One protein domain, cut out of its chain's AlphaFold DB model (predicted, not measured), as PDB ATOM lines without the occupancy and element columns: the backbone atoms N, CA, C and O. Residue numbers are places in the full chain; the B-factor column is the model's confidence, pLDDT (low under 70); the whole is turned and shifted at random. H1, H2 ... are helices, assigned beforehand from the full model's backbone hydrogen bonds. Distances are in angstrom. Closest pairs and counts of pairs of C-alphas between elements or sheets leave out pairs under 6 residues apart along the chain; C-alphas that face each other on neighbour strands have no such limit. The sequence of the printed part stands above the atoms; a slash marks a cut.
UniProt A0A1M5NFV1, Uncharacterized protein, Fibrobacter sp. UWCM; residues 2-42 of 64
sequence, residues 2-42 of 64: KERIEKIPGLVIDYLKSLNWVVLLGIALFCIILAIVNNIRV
ATOM      1  N   LYS A   2      30.947  12.255  19.786       63.88
ATOM      2  CA  LYS A   2      29.560  12.007  19.328       63.88
ATOM      3  C   LYS A   2      29.149  10.524  19.326       63.88
ATOM      4  O   LYS A   2      28.225  10.163  20.039       63.88
ATOM      5  N   GLU A   3      29.936   9.654  18.689       67.75
ATOM      6  CA  GLU A   3      29.650   8.206  18.640       67.75
ATOM      7  C   GLU A   3      29.615   7.506  20.009       67.75
ATOM      8  O   GLU A   3      28.984   6.465  20.162       67.75
ATOM      9  N   ARG A   4      30.325   8.031  21.020       67.81
ATOM     10  CA  ARG A   4      30.268   7.464  22.378       67.81
ATOM     11  C   ARG A   4      28.973   7.858  23.078       67.81
ATOM     12  O   ARG A   4      28.420   7.034  23.790       67.81
ATOM     13  N   ILE A   5      28.503   9.085  22.854       73.69
ATOM     14  CA  ILE A   5      27.258   9.614  23.425       73.69
ATOM     15  C   ILE A   5      26.048   8.911  22.803       73.69
ATOM     16  O   ILE A   5      25.131   8.524  23.519       73.69
ATOM     17  N   GLU A   6      26.085   8.649  21.498       78.31
ATOM     18  CA  GLU A   6      25.022   7.942  20.767       78.31
ATOM     19  C   GLU A   6      24.818   6.492  21.239       78.31
ATOM     20  O   GLU A   6      23.731   5.940  21.091       78.31
ATOM     21  N   LYS A   7      25.832   5.882  21.869       82.00
ATOM     22  CA  LYS A   7      25.757   4.520  22.428       82.00
ATOM     23  C   LYS A   7      25.239   4.470  23.869       82.00
ATOM     24  O   LYS A   7      24.844   3.399  24.322       82.00
ATOM     25  N   ILE A   8      25.206   5.599  24.584       85.19
ATOM     26  CA  ILE A   8      24.755   5.669  25.986       85.19
ATOM     27  C   ILE A   8      23.316   5.158  26.166       85.19
ATOM     28  O   ILE A   8      23.106   4.355  27.072       85.19
ATOM     29  N   PRO A   9      22.329   5.533  25.327       87.69
ATOM     30  CA  PRO A   9      20.959   5.050  25.490       87.69
ATOM     31  C   PRO A   9      20.862   3.524  25.400       87.69
ATOM     32  O   PRO A   9      20.169   2.905  26.201       87.69
ATOM     33  N   GLY A  10      21.604   2.913  24.468       87.56
ATOM     34  CA  GLY A  10      21.664   1.456  24.323       87.56
ATOM     35  C   GLY A  10      22.248   0.784  25.561       87.56
ATOM     36  O   GLY A  10      21.636  -0.126  26.111       87.56
ATOM     37  N   LEU A  11      23.362   1.312  26.075       90.88
ATOM     38  CA  LEU A  11      23.998   0.807  27.297       90.88
ATOM     39  C   LEU A  11      23.077   0.905  28.522       90.88
ATOM     40  O   LEU A  11      23.057  -0.004  29.348       90.88
ATOM     41  N   VAL A  12      22.296   1.982  28.636       91.81
ATOM     42  CA  VAL A  12      21.318   2.155  29.722       91.81
ATOM     43  C   VAL A  12      20.188   1.134  29.609       91.81
ATOM     44  O   VAL A  12      19.808   0.531  30.611       91.81
ATOM     45  N   ILE A  13      19.664   0.905  28.404       93.44
ATOM     46  CA  ILE A  13      18.601  -0.081  28.175       93.44
ATOM     47  C   ILE A  13      19.101  -1.500  28.467       93.44
ATOM     48  O   ILE A  13      18.394  -2.274  29.112       93.44
ATOM     49  N   ASP A  14      20.310  -1.843  28.031       94.00
ATOM     50  CA  ASP A  14      20.898  -3.164  28.264       94.00
ATOM     51  C   ASP A  14      21.176  -3.396  29.751       94.00
ATOM     52  O   ASP A  14      20.859  -4.458  30.291       94.00
ATOM     53  N   TYR A  15      21.668  -2.367  30.446       92.44
ATOM     54  CA  TYR A  15      21.815  -2.396  31.896       92.44
ATOM     55  C   TYR A  15      20.469  -2.600  32.600       92.44
ATOM     56  O   TYR A  15      20.351  -3.489  33.441       92.44
ATOM     57  N   LEU A  16      19.430  -1.852  32.220       92.06
ATOM     58  CA  LEU A  16      18.085  -2.008  32.776       92.06
ATOM     59  C   LEU A  16      17.550  -3.427  32.560       92.06
ATOM     60  O   LEU A  16      17.034  -4.028  33.497       92.06
ATOM     61  N   LYS A  17      17.725  -4.016  31.375       92.19
ATOM     62  CA  LYS A  17      17.313  -5.403  31.096       92.19
ATOM     63  C   LYS A  17      18.057  -6.438  31.944       92.19
ATOM     64  O   LYS A  17      17.484  -7.485  32.227       92.19
ATOM     65  N   SER A  18      19.295  -6.155  32.355       95.19
ATOM     66  CA  SER A  18      20.094  -7.064  33.189       95.19
ATOM     67  C   SER A  18      19.624  -7.159  34.646       95.19
ATOM     68  O   SER A  18      20.007  -8.086  35.359       95.19
ATOM     69  N   LEU A  19      18.796  -6.215  35.103       95.75
ATOM     70  CA  LEU A  19      18.327  -6.189  36.482       95.75
ATOM     71  C   LEU A  19      17.332  -7.321  36.758       95.75
ATOM     72  O   LEU A  19      16.541  -7.719  35.902       95.75
ATOM     73  N   ASN A  20      17.317  -7.807  38.001       95.69
ATOM     74  CA  ASN A  20      16.330  -8.788  38.434       95.69
ATOM     75  C   ASN A  20      14.978  -8.104  38.699       95.69
ATOM     76  O   ASN A  20      14.633  -7.768  39.834       95.69
ATOM     77  N   TRP A  21      14.217  -7.892  37.626       94.69
ATOM     78  CA  TRP A  21      12.931  -7.196  37.654       94.69
ATOM     79  C   TRP A  21      11.908  -7.840  38.580       94.69
ATOM     80  O   TRP A  21      11.124  -7.124  39.188       94.69
ATOM     81  N   VAL A  22      11.936  -9.163  38.748       95.50
ATOM     82  CA  VAL A  22      11.014  -9.861  39.657       95.50
ATOM     83  C   VAL A  22      11.241  -9.409  41.098       95.50
ATOM     84  O   VAL A  22      10.292  -9.062  41.797       95.50
ATOM     85  N   VAL A  23      12.504  -9.345  41.529       96.50
ATOM     86  CA  VAL A  23      12.861  -8.871  42.873       96.50
ATOM     87  C   VAL A  23      12.548  -7.384  43.027       96.50
ATOM     88  O   VAL A  23      11.950  -6.990  44.024       96.50
ATOM     89  N   LEU A  24      12.901  -6.560  42.037       96.88
ATOM     90  CA  LEU A  24      12.651  -5.116  42.086       96.88
ATOM     91  C   LEU A  24      11.156  -4.787  42.159       96.88
ATOM     92  O   LEU A  24      10.752  -3.958  42.972       96.88
ATOM     93  N   LEU A  25      10.330  -5.466  41.361       96.56
ATOM     94  CA  LEU A  25       8.877  -5.312  41.400       96.56
ATOM     95  C   LEU A  25       8.291  -5.835  42.715       96.56
ATOM     96  O   LEU A  25       7.387  -5.211  43.262       96.56
ATOM     97  N   GLY A  26       8.835  -6.927  43.262       97.19
ATOM     98  CA  GLY A  26       8.452  -7.431  44.582       97.19
ATOM     99  C   GLY A  26       8.728  -6.422  45.701       97.19
ATOM    100  O   GLY A  26       7.853  -6.164  46.524       97.19
ATOM    101  N   ILE A  27       9.910  -5.795  45.697       97.44
ATOM    102  CA  ILE A  27      10.262  -4.731  46.651       97.44
ATOM    103  C   ILE A  27       9.352  -3.516  46.455       97.44
ATOM    104  O   ILE A  27       8.833  -2.984  47.433       97.44
ATOM    105  N   ALA A  28       9.116  -3.093  45.210       96.50
ATOM    106  CA  ALA A  28       8.237  -1.965  44.917       96.50
ATOM    107  C   ALA A  28       6.814  -2.204  45.448       96.50
ATOM    108  O   ALA A  28       6.258  -1.344  46.131       96.50
ATOM    109  N   LEU A  29       6.253  -3.393  45.208       97.44
ATOM    110  CA  LEU A  29       4.941  -3.782  45.721       97.44
ATOM    111  C   LEU A  29       4.913  -3.804  47.254       97.44
ATOM    112  O   LEU A  29       3.979  -3.284  47.862       97.44
ATOM    113  N   PHE A  30       5.950  -4.360  47.884       97.06
ATOM    114  CA  PHE A  30       6.071  -4.384  49.339       97.06
ATOM    115  C   PHE A  30       6.092  -2.968  49.935       97.06
ATOM    116  O   PHE A  30       5.368  -2.693  50.893       97.06
ATOM    117  N   CYS A  31       6.842  -2.044  49.332       96.94
ATOM    118  CA  CYS A  31       6.875  -0.643  49.745       96.94
ATOM    119  C   CYS A  31       5.509   0.043  49.607       96.94
ATOM    120  O   CYS A  31       5.113   0.779  50.509       96.94
ATOM    121  N   ILE A  32       4.769  -0.213  48.520       94.50
ATOM    122  CA  ILE A  32       3.415   0.333  48.324       94.50
ATOM    123  C   ILE A  32       2.474  -0.153  49.432       94.50
ATOM    124  O   ILE A  32       1.774   0.652  50.044       94.50
ATOM    125  N   ILE A  33       2.490  -1.455  49.734       95.94
ATOM    126  CA  ILE A  33       1.665  -2.033  50.804       95.94
ATOM    127  C   ILE A  33       2.016  -1.393  52.150       95.94
ATOM    128  O   ILE A  33       1.119  -0.970  52.878       95.94
ATOM    129  N   LEU A  34       3.307  -1.270  52.472       94.38
ATOM    130  CA  LEU A  34       3.745  -0.627  53.711       94.38
ATOM    131  C   LEU A  34       3.321   0.839  53.791       94.38
ATOM    132  O   LEU A  34       2.899   1.275  54.859       94.38
ATOM    133  N   ALA A  35       3.395   1.587  52.689       89.75
ATOM    134  CA  ALA A  35       2.946   2.973  52.646       89.75
ATOM    135  C   ALA A  35       1.449   3.084  52.968       89.75
ATOM    136  O   ALA A  35       1.070   3.887  53.818       89.75
ATOM    137  N   ILE A  36       0.615   2.230  52.363       89.69
ATOM    138  CA  ILE A  36      -0.831   2.185  52.629       89.69
ATOM    139  C   ILE A  36      -1.099   1.840  54.097       89.69
ATOM    140  O   ILE A  36      -1.806   2.572  54.787       89.69
ATOM    141  N   VAL A  37      -0.503   0.754  54.596       90.62
ATOM    142  CA  VAL A  37      -0.693   0.294  55.981       90.62
ATOM    143  C   VAL A  37      -0.241   1.356  56.981       90.62
ATOM    144  O   VAL A  37      -0.933   1.608  57.967       90.62
ATOM    145  N   ASN A  38       0.898   2.003  56.730       88.69
ATOM    146  CA  ASN A  38       1.402   3.071  57.583       88.69
ATOM    147  C   ASN A  38       0.433   4.258  57.620       88.69
ATOM    148  O   ASN A  38       0.160   4.776  58.698       88.69
ATOM    149  N   ASN A  39      -0.126   4.643  56.472       84.50
ATOM    150  CA  ASN A  39      -1.032   5.786  56.394       84.50
ATOM    151  C   ASN A  39      -2.395   5.522  57.059       84.50
ATOM    152  O   ASN A  39      -2.985   6.445  57.603       84.50
ATOM    153  N   ILE A  40      -2.869   4.268  57.072       84.56
ATOM    154  CA  ILE A  40      -4.085   3.862  57.809       84.56
ATOM    155  C   ILE A  40      -3.825   3.782  59.321       84.56
ATOM    156  O   ILE A  40      -4.709   4.057  60.127       84.56
ATOM    157  N   ARG A  41      -2.626   3.351  59.728       81.62
ATOM    158  CA  ARG A  41      -2.304   3.110  61.141       81.62
ATOM    159  C   ARG A  41      -1.925   4.384  61.895       81.62
ATOM    160  O   ARG A  41      -2.075   4.430  63.117       81.62
ATOM    161  N   VAL A  42      -1.356   5.372  61.214       79.31
ATOM    162  CA  VAL A  42      -0.904   6.604  61.858       79.31
ATOM    163  C   VAL A  42      -2.113   7.505  62.145       79.31
ATOM    164  O   VAL A  42      -3.016   7.613  61.324       79.31
TER     165      VAL A  42
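Overview. This is residues 2 to 42 of the 64 residues of an uncharacterized protein of Fibrobacter sp. UWCM (UniProt A0A1M5NFV1). The model is a wide, open V of helices in a row along the chain: H1 and H2 make one arm, H3 makes the longer other arm, and residues 19 and 20 form the corner. The arms do not fold back on each other, and residues 2 to 42 stand free. The printed part has 41 residues with three named helices, H1, H2 and H3 in that order, and no named strand; the class is all helix. It is extended, with a radius of gyration of the C-alphas of 17.2 A and spans of 53 by 19 by 6 A.

Arrangement. H1, residues 2 to 6, and H2, residues 8 to 18, meet only through their link, a tight one of 1 residue. H3, residues 21 to 41, follows H2 after a tight link of 2 residues, yet the two are apart, with no C-alpha of the one within 8 A of the other. H1 and H3 are apart too. In H1, H2 and H3 every O i to N i+4 pair is within hydrogen-bond range.

Along the chain. H1 begins at C-alpha 2, (29.560, 12.007, 19.328), and is 6.3 A long from first to last C-alpha. H2 measures 15.4 A from C-alpha 8 to C-alpha 18. H3 measures 29.8 A and ends at C-alpha 41, (-2.304, 3.110, 61.141).

Size, cuts and confidence. The two C-alphas farthest apart, those of Glu 3 and Arg 41, are 53.4 A apart. The printed part has no cut and no long link between its helices. The mean pLDDT of the printed part is 89.4; residues 2 to 4 are under 70.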